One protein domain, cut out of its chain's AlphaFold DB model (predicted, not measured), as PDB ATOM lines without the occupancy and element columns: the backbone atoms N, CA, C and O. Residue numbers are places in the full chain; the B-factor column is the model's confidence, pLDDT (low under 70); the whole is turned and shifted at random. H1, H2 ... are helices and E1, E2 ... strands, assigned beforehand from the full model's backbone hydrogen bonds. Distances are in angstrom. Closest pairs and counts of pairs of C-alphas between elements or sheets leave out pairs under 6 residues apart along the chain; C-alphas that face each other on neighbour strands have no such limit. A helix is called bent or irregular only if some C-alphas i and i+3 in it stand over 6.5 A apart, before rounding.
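This is residues 29 to 64 and 73 to 133 of the 134 residues of the protein "Carbonic anhydrase" of Duganella sp. CF517 (UniProt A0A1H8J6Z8). What does one see first? The long helix H4 makes the long axis of an elongated body: kinked H3 and short H2 pack across it toward its first residues, and a small parallel sheet, E1 and E2, sits near its last residues with H1 and H5. What is it made of? The 97 printed residues hold five named helices and two named strands, in order H1 E1 H2 H3 H4 H5 E2, and it is mostly helix. How compact is it? It is only just loose, close to compact, with a radius of gyration of the C-alphas of 15.2 A and spans of 44 by 25 by 20 A.

How is the sheet made? E1, residues 45 to 47, and E2, residues 131 to 133, are parallel at 15 degrees, with N 46 and O 131 within hydrogen-bond range at 2.9 A. What comes next? The closest C-alphas of E2 and H4, residues 96 to 115, are those of Leu 132 and Leu 112, 7.1 A apart. H1, residues 29 to 40, is close to but not clearly touching H5, residues 119 to 126; their closest C-alphas, Val 38 and Leu 121, are 7.1 A apart. What touches H4? H3, residues 73 to 90, touches it with residues 80 to 88 alone, opposite ways at a steep tilt of 63 degrees; the closest C-alphas are Ala 84 and Cys 103, 6.1 A. H2, residues 55 to 61, touches H4 about perpendicular at 78 degrees, closest at C-alphas Ile 57 and Glu 104, 6.3 A. Are the helix backbones complete? Every O i to N i+4 pair is within hydrogen-bond range in H2 and H5, against 7 of 8 in H1, 10 of 14 in H3 and 15 of 16 in H4.

Where are the ends? H1 begins at C-alpha 29 (144.990, 139.537, 133.811) and E2 ends at C-alpha 133 (154.117, 153.813, 121.724). How long are the helices? H4 measures 28.6 A and H3 25.0 A. H3 is irregular, its C-alphas 79 and 82 being 7.5 A apart, with a kink of 70 degrees near residue 80.

How large is it? The two C-alphas farthest apart, Glu 40 and His 93, are 46.7 A apart. Is anything missing? Residues 65 to 72 are not printed, and C-alphas 64 and 73 are 12.3 A apart; of the links printed whole, none is long. Is confidence low anywhere? No printed residue is under 70.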
ATOM      1  N   GLY A  29     143.690 139.972 134.346       92.00
ATOM      2  CA  GLY A  29     144.990 139.537 133.811       92.00
ATOM      3  C   GLY A  29     145.872 140.647 133.218       92.00
ATOM      4  O   GLY A  29     146.970 140.891 133.706       92.00
ATOM      5  N   VAL A  30     145.415 141.323 132.160       95.50
ATOM      6  CA  VAL A  30     146.200 142.412 131.542       95.50
ATOM      7  C   VAL A  30     146.087 143.701 132.355       95.50
ATOM      8  O   VAL A  30     147.071 144.416 132.502       95.50
ATOM      9  N   SER A  31     144.911 143.980 132.922       95.25
ATOM     10  CA  SER A  31     144.663 145.206 133.688       95.25
ATOM     11  C   SER A  31     145.548 145.317 134.931       95.25
ATOM     12  O   SER A  31     146.108 146.381 135.163       95.25
ATOM     13  N   SER A  32     145.721 144.231 135.692       96.00
ATOM     14  CA  SER A  32     146.572 144.218 136.887       96.00
ATOM     15  C   SER A  32     148.047 144.359 136.532       96.00
ATOM     16  O   SER A  32     148.789 145.023 137.244       96.00
ATOM     17  N   ALA A  33     148.477 143.793 135.403       97.25
ATOM     18  CA  ALA A  33     149.841 143.943 134.920       97.25
ATOM     19  C   ALA A  33     150.146 145.397 134.513       97.25
ATOM     20  O   ALA A  33     151.223 145.901 134.821       97.25
ATOM     21  N   ILE A  34     149.195 146.084 133.867       97.12
ATOM     22  CA  ILE A  34     149.320 147.517 133.550       97.12
ATOM     23  C   ILE A  34     149.333 148.339 134.844       97.12
ATOM     24  O   ILE A  34     150.171 149.227 134.982       97.12
ATOM     25  N   GLU A  35     148.437 148.046 135.790       96.44
ATOM     26  CA  GLU A  35     148.389 148.730 137.087       96.44
ATOM     27  C   GLU A  35     149.700 148.566 137.853       96.44
ATOM     28  O   GLU A  35     150.279 149.561 138.259       96.44
ATOM     29  N   PHE A  36     150.231 147.350 137.965       97.69
ATOM     30  CA  PHE A  36     151.499 147.106 138.643       97.69
ATOM     31  C   PHE A  36     152.671 147.812 137.949       97.69
ATOM     32  O   PHE A  36     153.444 148.518 138.591       97.69
ATOM     33  N   ALA A  37     152.785 147.686 136.622       97.94
ATOM     34  CA  ALA A  37     153.872 148.312 135.871       97.94
ATOM     35  C   ALA A  37     153.855 149.841 135.992       97.94
ATOM     36  O   ALA A  37     154.898 150.469 136.149       97.94
ATOM     37  N   VAL A  38     152.675 150.452 135.914       97.69
ATOM     38  CA  VAL A  38     152.562 151.905 135.984       97.69
ATOM     39  C   VAL A  38     152.593 152.366 137.435       97.69
ATOM     40  O   VAL A  38     153.436 153.182 137.773       97.69
ATOM     41  N   CYS A  39     151.695 151.902 138.299       96.88
ATOM     42  CA  CYS A  39     151.522 152.425 139.657       96.88
ATOM     43  C   CYS A  39     152.641 152.017 140.619       96.88
ATOM     44  O   CYS A  39     153.061 152.869 141.392       96.88
ATOM     45  N   GLU A  40     153.140 150.782 140.537       97.69
ATOM     46  CA  GLU A  40     154.119 150.251 141.498       97.69
ATOM     47  C   GLU A  40     155.557 150.320 140.972       97.69
ATOM     48  O   GLU A  40     156.460 150.733 141.693       97.69
ATOM     49  N   LEU A  41     155.782 149.936 139.709       97.75
ATOM     50  CA  LEU A  41     157.118 149.983 139.094       97.75
ATOM     51  C   LEU A  41     157.454 151.338 138.462       97.75
ATOM     52  O   LEU A  41     158.599 151.557 138.078       97.75
ATOM     53  N   GLU A  42     156.463 152.219 138.319       97.12
ATOM     54  CA  GLU A  42     156.623 153.572 137.774       97.12
ATOM     55  C   GLU A  42     157.319 153.628 136.407       97.12
ATOM     56  O   GLU A  42     158.103 154.535 136.130       97.12
ATOM     57  N   VAL A  43     157.008 152.678 135.514       98.06
ATOM     58  CA  VAL A  43     157.602 152.664 134.168       98.06
ATOM     59  C   VAL A  43     157.329 153.970 133.416       98.06
ATOM     60  O   VAL A  43     156.218 154.496 133.422       98.06
ATOM     61  N   GLU A  44     158.331 154.467 132.692       97.69
ATOM     62  CA  GLU A  44     158.219 155.712 131.916       97.69
ATOM     63  C   GLU A  44     157.603 155.512 130.523       97.69
ATOM     64  O   GLU A  44     157.187 156.469 129.861       97.69
ATOM     65  N   ARG A  45     157.582 154.267 130.028       98.19
ATOM     66  CA  ARG A  45     157.152 153.936 128.663       98.19
ATOM     67  C   ARG A  45     156.297 152.676 128.644       98.19
ATOM     68  O   ARG A  45     156.674 151.657 129.213       98.19
ATOM     69  N   VAL A  46     155.192 152.725 127.903       98.50
ATOM     70  CA  VAL A  46     154.389 151.550 127.541       98.50
ATOM     71  C   VAL A  46     154.382 151.416 126.025       98.50
ATOM     72  O   VAL A  46     154.104 152.376 125.306       98.50
ATOM     73  N   ILE A  47     154.692 150.214 125.540       98.38
ATOM     74  CA  ILE A  47     154.789 149.904 124.113       98.38
ATOM     75  C   ILE A  47     153.795 148.786 123.786       98.38
ATOM     76  O   ILE A  47     153.918 147.676 124.305       98.38
ATOM     77  N   VAL A  48     152.832 149.059 122.905       98.44
ATOM     78  CA  VAL A  48     151.953 148.040 122.320       98.44
ATOM     79  C   VAL A  48     152.580 147.565 121.017       98.44
ATOM     80  O   VAL A  48     152.425 148.186 119.973       98.44
ATOM     81  N   LEU A  49     153.300 146.448 121.075       97.81
ATOM     82  CA  LEU A  49     154.012 145.925 119.913       97.81
ATOM     83  C   LEU A  49     153.147 144.927 119.135       97.81
ATOM     84  O   LEU A  49     153.007 143.769 119.537       97.81
ATOM     85  N   GLY A  50     152.598 145.375 118.006       96.44
ATOM     86  CA  GLY A  50     151.998 144.484 117.015       96.44
ATOM     87  C   GLY A  50     153.037 143.744 116.175       96.44
ATOM     88  O   GLY A  50     154.240 144.000 116.248       96.44
ATOM     89  N   HIS A  51     152.573 142.806 115.352       97.38
ATOM     90  CA  HIS A  51     153.434 142.079 114.425       97.38
ATOM     91  C   HIS A  51     152.674 141.639 113.175       97.38
ATOM     92  O   HIS A  51     151.464 141.409 113.214       97.38
ATOM     93  N   ALA A  52     153.410 141.466 112.078       95.81
ATOM     94  CA  ALA A  52     152.849 140.982 110.825       95.81
ATOM     95  C   ALA A  52     152.351 139.533 110.943       95.81
ATOM     96  O   ALA A  52     152.926 138.711 111.671       95.81
ATOM     97  N   ARG A  53     151.321 139.208 110.155       95.56
ATOM     98  CA  ARG A  53     150.720 137.866 110.041       95.56
ATOM     99  C   ARG A  53     150.211 137.340 111.386       95.56
ATOM    100  O   ARG A  53     150.367 136.158 111.708       95.56
ATOM    101  N   CYS A  54     149.597 138.212 112.178       97.88
ATOM    102  CA  CYS A  54     149.079 137.890 113.494       97.88
ATOM    103  C   CYS A  54     147.966 136.838 113.421       97.88
ATOM    104  O   CYS A  54     146.899 137.054 112.845       97.88
ATOM    105  N   GLY A  55     148.191 135.685 114.059       96.44
ATOM    106  CA  GLY A  55     147.227 134.584 114.069       96.44
ATOM    107  C   GLY A  55     145.890 134.947 114.724       96.44
ATOM    108  O   GLY A  55     144.851 134.483 114.257       96.44
ATOM    109  N   GLY A  56     145.905 135.798 115.759       96.31
ATOM    110  CA  GLY A  56     144.693 136.281 116.431       96.31
ATOM    111  C   GLY A  56     143.849 137.180 115.527       96.31
ATOM    112  O   GLY A  56     142.658 136.934 115.362       96.31
ATOM    113  N   ILE A  57     144.479 138.156 114.867       97.81
ATOM    114  CA  ILE A  57     143.802 139.040 113.905       97.81
ATOM    115  C   ILE A  57     143.284 138.256 112.699       97.81
ATOM    116  O   ILE A  57     142.134 138.424 112.303       97.81
ATOM    117  N   ARG A  58     144.080 137.325 112.163       95.50
ATOM    118  CA  ARG A  58     143.629 136.430 111.089       95.50
ATOM    119  C   ARG A  58     142.402 135.614 111.501       95.50
ATOM    120  O   ARG A  58     141.492 135.434 110.702       95.50
ATOM    121  N   ALA A  59     142.364 135.115 112.737       93.44
ATOM    122  CA  ALA A  59     141.212 134.372 113.242       93.44
ATOM    123  C   ALA A  59     139.969 135.262 113.418       93.44
ATOM    124  O   ALA A  59     138.867 134.807 113.133       93.44
ATOM    125  N   LEU A  60     140.148 136.515 113.846       95.12
ATOM    126  CA  LEU A  60     139.082 137.514 113.988       95.12
ATOM    127  C   LEU A  60     138.476 137.939 112.639       95.12
ATOM    128  O   LEU A  60     137.273 138.175 112.538       95.12
ATOM    129  N   MET A  61     139.312 138.054 111.607       94.56
ATOM    130  CA  MET A  61     138.894 138.471 110.265       94.56
ATOM    131  C   MET A  61     138.295 137.326 109.437       94.56
ATOM    132  O   MET A  61     137.588 137.581 108.463       94.56
ATOM    133  N   ALA A  62     138.545 136.073 109.823       90.12
ATOM    134  CA  ALA A  62     137.973 134.906 109.168       90.12
ATOM    135  C   ALA A  62     136.453 134.786 109.420       90.12
ATOM    136  O   ALA A  62     135.948 135.258 110.443       90.12
ATOM    137  N   PRO A  63     135.708 134.099 108.533       84.19
ATOM    138  CA  PRO A  63     134.314 133.753 108.789       84.19
ATOM    139  C   PRO A  63     134.160 133.019 110.127       84.19
ATOM    140  O   PRO A  63     135.000 132.183 110.485       84.19
ATOM    141  N   ARG A  64     133.075 133.307 110.858       78.12
ATOM    142  CA  ARG A  64     132.783 132.624 112.125       78.12
ATOM    143  C   ARG A  64     132.707 131.117 111.888       78.12
ATOM    144  O   ARG A  64     131.941 130.647 111.052       78.12
ATOM    145  N   VAL A  73     138.975 132.386 123.351       90.19
ATOM    146  CA  VAL A  73     139.642 133.147 122.280       90.19
ATOM    147  C   VAL A  73     138.675 134.127 121.626       90.19
ATOM    148  O   VAL A  73     139.016 135.294 121.487       90.19
ATOM    149  N   GLY A  74     137.461 133.704 121.260       90.56
ATOM    150  CA  GLY A  74     136.483 134.623 120.679       90.56
ATOM    151  C   GLY A  74     136.060 135.704 121.671       90.56
ATOM    152  O   GLY A  74     136.003 136.872 121.305       90.56
ATOM    153  N   GLN A  75     135.848 135.347 122.944       90.44
ATOM    154  CA  GLN A  75     135.537 136.304 124.008       90.44
ATOM    155  C   GLN A  75     136.634 137.359 124.181       90.44
ATOM    156  O   GLN A  75     136.286 138.532 124.319       90.44
ATOM    157  N   TRP A  76     137.908 136.956 124.144       93.81
ATOM    158  CA  TRP A  76     139.068 137.852 124.171       93.81
ATOM    159  C   TRP A  76     139.126 138.742 122.926       93.81
ATOM    160  O   TRP A  76     139.219 139.963 123.027       93.81
ATOM    161  N   MET A  77     138.987 138.144 121.741       94.75
ATOM    162  CA  MET A  77     139.078 138.866 120.472       94.75
ATOM    163  C   MET A  77     137.933 139.869 120.254       94.75
ATOM    164  O   MET A  77     138.090 140.766 119.428       94.75
ATOM    165  N   ARG A  78     136.839 139.815 121.038       93.75
ATOM    166  CA  ARG A  78     135.790 140.857 121.033       93.75
ATOM    167  C   ARG A  78     136.331 142.261 121.283       93.75
ATOM    168  O   ARG A  78     135.735 143.211 120.789       93.75
ATOM    169  N   ILE A  79     137.453 142.393 121.998       96.31
ATOM    170  CA  ILE A  79     138.135 143.680 122.196       96.31
ATOM    171  C   ILE A  79     138.395 144.354 120.838       96.31
ATOM    172  O   ILE A  79     138.121 145.538 120.686       96.31
ATOM    173  N   ALA A  80     138.849 143.590 119.839       97.75
ATOM    174  CA  ALA A  80     139.205 144.081 118.509       97.75
ATOM    175  C   ALA A  80     138.071 143.990 117.467       97.75
ATOM    176  O   ALA A  80     138.248 144.440 116.334       97.75
ATOM    177  N   GLU A  81     136.891 143.471 117.821       96.75
ATOM    178  CA  GLU A  81     135.756 143.351 116.894       96.75
ATOM    179  C   GLU A  81     135.336 144.690 116.255       96.75
ATOM    180  O   GLU A  81     135.098 144.706 115.044       96.75
ATOM    181  N   PRO A  82     135.302 145.835 116.978       97.75
ATOM    182  CA  PRO A  82     134.985 147.122 116.357       97.75
ATOM    183  C   PRO A  82     135.973 147.510 115.248       97.75
ATOM    184  O   PRO A  82     135.576 148.095 114.238       97.75
ATOM    185  N   VAL A  83     137.252 147.150 115.411       97.81
ATOM    186  CA  VAL A  83     138.293 147.383 114.403       97.81
ATOM    187  C   VAL A  83     138.064 146.489 113.190       97.81
ATOM    188  O   VAL A  83     138.018 146.994 112.071       97.81
ATOM    189  N   ALA A  84     137.847 145.189 113.397       97.44
ATOM    190  CA  ALA A  84     137.571 144.256 112.306       97.44
ATOM    191  C   ALA A  84     136.316 144.652 111.512       97.44
ATOM    192  O   ALA A  84     136.326 144.648 110.281       97.44
ATOM    193  N   ALA A  85     135.242 145.060 112.196       97.44
ATOM    194  CA  ALA A  85     134.020 145.545 111.560       97.44
ATOM    195  C   ALA A  85     134.271 146.794 110.703       97.44
ATOM    196  O   ALA A  85     133.807 146.865 109.565       97.44
ATOM    197  N   ARG A  86     135.042 147.756 111.223       98.06
ATOM    198  CA  ARG A  86     135.444 148.957 110.486       98.06
ATOM    199  C   ARG A  86     136.286 148.619 109.255       98.06
ATOM    200  O   ARG A  86     135.992 149.127 108.180       98.06
ATOM    201  N   VAL A  87     137.282 147.743 109.384       97.94
ATOM    202  CA  VAL A  87     138.133 147.320 108.259       97.94
ATOM    203  C   VAL A  87     137.313 146.620 107.179       97.94
ATOM    204  O   VAL A  87     137.436 146.975 106.013       97.94
ATOM    205  N   ARG A  88     136.426 145.685 107.546       96.62
ATOM    206  CA  ARG A  88     135.541 145.005 106.582       96.62
ATOM    207  C   ARG A  88     134.644 145.986 105.824       96.62
ATOM    208  O   ARG A  88     134.414 145.804 104.634       96.62
ATOM    209  N   ARG A  89     134.148 147.020 106.506       97.44
ATOM    210  CA  ARG A  89     133.308 148.059 105.899       97.44
ATOM    211  C   ARG A  89     134.109 148.971 104.967       97.44
ATOM    212  O   ARG A  89     133.703 149.176 103.831       97.44
ATOM    213  N   ASP A  90     135.229 149.508 105.441       97.94
ATOM    214  CA  ASP A  90     135.962 150.573 104.744       97.94
ATOM    215  C   ASP A  90     136.913 150.011 103.666       97.94
ATOM    216  O   ASP A  90     137.146 150.644 102.639       97.94
ATOM    217  N   LEU A  91     137.446 148.802 103.875       97.25
ATOM    218  CA  LEU A  91     138.432 148.139 103.012       97.25
ATOM    219  C   LEU A  91     137.921 146.817 102.421       97.25
ATOM    220  O   LEU A  91     138.714 146.031 101.913       97.25
ATOM    221  N   GLY A  92     136.609 146.564 102.431       95.44
ATOM    222  CA  GLY A  92     136.034 145.324 101.888       95.44
ATOM    223  C   GLY A  92     136.297 145.100 100.390       95.44
ATOM    224  O   GLY A  92     136.234 143.969  99.920       95.44
ATOM    225  N   HIS A  93     136.628 146.163  99.652       96.62
ATOM    226  CA  HIS A  93     137.009 146.131  98.235       96.62
ATOM    227  C   HIS A  93     138.477 145.729  97.995       96.62
ATOM    228  O   HIS A  93     138.882 145.545  96.850       96.62
ATOM    229  N   ARG A  94     139.287 145.646  99.056       97.25
ATOM    230  CA  ARG A  94     140.713 145.298  99.013       97.25
ATOM    231  C   ARG A  94     140.917 143.809  99.227       97.25
ATOM    232  O   ARG A  94     140.015 143.118  99.705       97.25
ATOM    233  N   ASP A  95     142.104 143.308  98.897       96.81
ATOM    234  CA  ASP A  95     142.392 141.894  99.100       96.81
ATOM    235  C   ASP A  95     142.470 141.528 100.596       96.81
ATOM    236  O   ASP A  95     142.548 142.375 101.493       96.81
ATOM    237  N   SER A  96     142.425 140.226 100.886       94.81
ATOM    238  CA  SER A  96     142.421 139.749 102.268       94.81
ATOM    239  C   SER A  96     143.712 140.090 103.020       94.81
ATOM    240  O   SER A  96     143.661 140.331 104.224       94.81
ATOM    241  N   ALA A  97     144.869 140.100 102.357       95.50
ATOM    242  CA  ALA A  97     146.145 140.389 103.004       95.50
ATOM    243  C   ALA A  97     146.220 141.860 103.437       95.50
ATOM    244  O   ALA A  97     146.636 142.146 104.560       95.50
ATOM    245  N   GLU A  98     145.736 142.771 102.595       97.06
ATOM    246  CA  GLU A  98     145.629 144.198 102.893       97.06
ATOM    247  C   GLU A  98     144.657 144.463 104.045       97.06
ATOM    248  O   GLU A  98     144.981 145.210 104.971       97.06
ATOM    249  N   GLN A  99     143.496 143.799 104.052       97.75
ATOM    250  CA  GLN A  99     142.543 143.896 105.161       97.75
ATOM    251  C   GLN A  99     143.140 143.377 106.477       97.75
ATOM    252  O   GLN A  99     142.992 144.018 107.519       97.75
ATOM    253  N   HIS A 100     143.845 142.241 106.455       97.56
ATOM    254  CA  HIS A 100     144.517 141.716 107.647       97.56
ATOM    255  C   HIS A 100     145.570 142.689 108.172       97.56
ATOM    256  O   HIS A 100     145.567 142.992 109.362       97.56
ATOM    257  N   HIS A 101     146.424 143.211 107.293       97.81
ATOM    258  CA  HIS A 101     147.471 144.149 107.679       97.81
ATOM    259  C   HIS A 101     146.896 145.448 108.264       97.81
ATOM    260  O   HIS A 101     147.342 145.919 109.310       97.81
ATOM    261  N   ALA A 102     145.842 145.989 107.647       98.19
ATOM    262  CA  ALA A 102     145.142 147.154 108.174       98.19
ATOM    263  C   ALA A 102     144.533 146.879 109.559       98.19
ATOM    264  O   ALA A 102     144.601 147.731 110.446       98.19
ATOM    265  N   CYS A 103     143.968 145.686 109.766       98.25
ATOM    266  CA  CYS A 103     143.426 145.288 111.061       98.25
ATOM    267  C   CYS A 103     144.526 145.125 112.123       98.25
ATOM    268  O   CYS A 103     144.319 145.551 113.255       98.25
ATOM    269  N   GLU A 104     145.694 144.574 111.774       98.50
ATOM    270  CA  GLU A 104     146.853 144.464 112.676       98.50
ATOM    271  C   GLU A 104     147.282 145.839 113.205       98.50
ATOM    272  O   GLU A 104     147.388 146.026 114.417       98.50
ATOM    273  N   LEU A 105     147.453 146.820 112.312       98.38
ATOM    274  CA  LEU A 105     147.829 148.189 112.683       98.38
ATOM    275  C   LEU A 105     146.729 148.887 113.494       98.38
ATOM    276  O   LEU A 105     146.987 149.500 114.530       98.38
ATOM    277  N   ALA A 106     145.474 148.773 113.059       98.31
ATOM    278  CA  ALA A 106     144.362 149.429 113.734       98.31
ATOM    279  C   ALA A 106     144.080 148.844 115.132       98.31
ATOM    280  O   ALA A 106     143.628 149.572 116.019       98.31
ATOM    281  N   SER A 107     144.381 147.564 115.372       98.50
ATOM    282  CA  SER A 107     144.281 146.952 116.704       98.50
ATOM    283  C   SER A 107     145.318 147.491 117.695       98.50
ATOM    284  O   SER A 107     145.035 147.535 118.897       98.50
ATOM    285  N   ILE A 108     146.476 147.961 117.217       98.56
ATOM    286  CA  ILE A 108     147.450 148.671 118.055       98.56
ATOM    287  C   ILE A 108     146.862 150.010 118.505       98.56
ATOM    288  O   ILE A 108     146.806 150.285 119.702       98.56
ATOM    289  N   LEU A 109     146.327 150.798 117.566       98.50
ATOM    290  CA  LEU A 109     145.699 152.090 117.866       98.50
ATOM    291  C   LEU A 109     144.523 151.950 118.841       98.50
ATOM    292  O   LEU A 109     144.386 152.744 119.770       98.50
ATOM    293  N   LEU A 110     143.701 150.912 118.669       98.62
ATOM    294  CA  LEU A 110     142.639 150.573 119.614       98.62
ATOM    295  C   LEU A 110     143.194 150.292 121.017       98.62
ATOM    296  O   LEU A 110     142.644 150.774 122.002       98.62
ATOM    297  N   SER A 111     144.274 149.520 121.120       98.50
ATOM    298  CA  SER A 111     144.878 149.176 122.410       98.50
ATOM    299  C   SER A 111     145.499 150.398 123.096       98.50
ATOM    300  O   SER A 111     145.352 150.556 124.306       98.50
ATOM    301  N   LEU A 112     146.107 151.311 122.330       98.69
ATOM    302  CA  LEU A 112     146.562 152.610 122.836       98.69
ATOM    303  C   LEU A 112     145.393 153.458 123.353       98.69
ATOM    304  O   LEU A 112     145.476 154.027 124.440       98.69
ATOM    305  N   ALA A 113     144.275 153.498 122.624       98.38
ATOM    306  CA  ALA A 113     143.068 154.181 123.086       98.38
ATOM    307  C   ALA A 113     142.501 153.541 124.366       98.38
ATOM    308  O   ALA A 113     142.108 154.252 125.290       98.38
ATOM    309  N   ASN A 114     142.519 152.208 124.466       98.19
ATOM    310  CA  ASN A 114     142.090 151.490 125.662       98.19
ATOM    311  C   ASN A 114     142.983 151.798 126.872       98.19
ATOM    312  O   ASN A 114     142.449 151.986 127.962       98.19
ATOM    313  N   LEU A 115     144.304 151.949 126.708       98.25
ATOM    314  CA  LEU A 115     145.190 152.397 127.797       98.25
ATOM    315  C   LEU A 115     144.742 153.746 128.380       98.25
ATOM    316  O   LEU A 115     144.757 153.935 129.594       98.25
ATOM    317  N   LEU A 116     144.256 154.665 127.544       98.38
ATOM    318  CA  LEU A 116     143.780 155.978 127.991       98.38
ATOM    319  C   LEU A 116     142.428 155.936 128.726       98.38
ATOM    320  O   LEU A 116     142.009 156.946 129.288       98.38
ATOM    321  N   THR A 117     141.756 154.781 128.776       97.62
ATOM    322  CA  THR A 117     140.555 154.597 129.613       97.62
ATOM    323  C   THR A 117     140.894 154.378 131.092       97.62
ATOM    324  O   THR A 117     140.049 154.611 131.959       97.62
ATOM    325  N   TYR A 118     142.139 154.002 131.412       97.25
ATOM    326  CA  TYR A 118     142.633 153.910 132.785       97.25
ATOM    327  C   TYR A 118     142.962 155.320 133.293       97.25
ATOM    328  O   TYR A 118     143.950 155.929 132.881       97.25
ATOM    329  N   ARG A 119     142.138 155.873 134.194       96.69
ATOM    330  CA  ARG A 119     142.251 157.290 134.609       96.69
ATOM    331  C   ARG A 119     143.619 157.644 135.200       96.69
ATOM    332  O   ARG A 119     144.154 158.711 134.907       96.69
ATOM    333  N   TRP A 120     144.190 156.755 136.015       95.38
ATOM    334  CA  TRP A 120     145.512 156.942 136.622       95.38
ATOM    335  C   TRP A 120     146.643 156.918 135.584       95.38
ATOM    336  O   TRP A 120     147.602 157.677 135.723       95.38
ATOM    337  N   LEU A 121     146.496 156.121 134.521       98.12
ATOM    338  CA  LEU A 121     147.438 156.048 133.406       98.12
ATOM    339  C   LEU A 121     147.348 157.316 132.567       98.12
ATOM    340  O   LEU A 121     148.355 157.985 132.346       98.12
ATOM    341  N   LYS A 122     146.126 157.676 132.153       98.56
ATOM    342  CA  LYS A 122     145.862 158.867 131.343       98.56
ATOM    343  C   LYS A 122     146.437 160.119 132.002       98.56
ATOM    344  O   LYS A 122     147.120 160.882 131.335       98.56
ATOM    345  N   ARG A 123     146.235 160.291 133.312       98.25
ATOM    346  CA  ARG A 123     146.808 161.414 134.067       98.25
ATOM    347  C   ARG A 123     148.332 161.492 133.924       98.25
ATOM    348  O   ARG A 123     148.857 162.567 133.674       98.25
ATOM    349  N   ARG A 124     149.049 160.367 134.028       98.31
ATOM    350  CA  ARG A 124     150.515 160.348 133.857       98.31
ATOM    351  C   ARG A 124     150.952 160.667 132.427       98.31
ATOM    352  O   ARG A 124     152.003 161.277 132.251       98.31
ATOM    353  N   VAL A 125     150.156 160.291 131.427       98.50
ATOM    354  CA  VAL A 125     150.386 160.696 130.030       98.50
ATOM    355  C   VAL A 125     150.177 162.201 129.865       98.50
ATOM    356  O   VAL A 125     151.045 162.870 129.314       98.50
ATOM    357  N   ASP A 126     149.073 162.741 130.390       98.38
ATOM    358  CA  ASP A 126     148.753 164.173 130.329       98.38
ATOM    359  C   ASP A 126     149.826 165.029 131.040       98.38
ATOM    360  O   ASP A 126     150.158 166.119 130.584       98.38
ATOM    361  N   GLU A 127     150.409 164.518 132.129       98.00
ATOM    362  CA  GLU A 127     151.520 165.142 132.865       98.00
ATOM    363  C   GLU A 127     152.897 164.959 132.191       98.00
ATOM    364  O   GLU A 127     153.899 165.462 132.695       98.00
ATOM    365  N   GLY A 128     152.984 164.207 131.089       97.75
ATOM    366  CA  GLY A 128     154.242 163.921 130.389       97.75
ATOM    367  C   GLY A 128     155.173 162.928 131.097       97.75
ATOM    368  O   GLY A 128     156.307 162.742 130.655       97.75
ATOM    369  N   LYS A 129     154.707 162.271 132.167       97.88
ATOM    370  CA  LYS A 129     155.467 161.287 132.963       97.88
ATOM    371  C   LYS A 129     155.448 159.876 132.375       97.88
ATOM    372  O   LYS A 129     156.277 159.054 132.742       97.88
ATOM    373  N   LEU A 130     154.500 159.586 131.486       98.56
ATOM    374  CA  LEU A 130     154.364 158.296 130.815       98.56
ATOM    375  C   LEU A 130     154.209 158.501 129.308       98.56
ATOM    376  O   LEU A 130     153.368 159.285 128.872       98.56
ATOM    377  N   LYS A 131     154.982 157.765 128.503       98.62
ATOM    378  CA  LYS A 131     154.884 157.785 127.036       98.62
ATOM    379  C   LYS A 131     154.281 156.492 126.506       98.62
ATOM    380  O   LYS A 131     154.673 155.401 126.920       98.62
ATOM    381  N   LEU A 132     153.342 156.622 125.572       98.56
ATOM    382  CA  LEU A 132     152.724 155.493 124.881       98.56
ATOM    383  C   LEU A 132     153.286 155.368 123.462       98.56
ATOM    384  O   LEU A 132     153.405 156.367 122.754       98.56
ATOM    385  N   HIS A 133     153.596 154.141 123.051       98.12
ATOM    386  CA  HIS A 133     154.117 153.813 121.724       98.12
ATOM    387  C   HIS A 133     153.386 152.599 121.146       98.12
ATOM    388  O   HIS A 133     153.031 151.685 121.892       98.12
TER     389      HIS A 133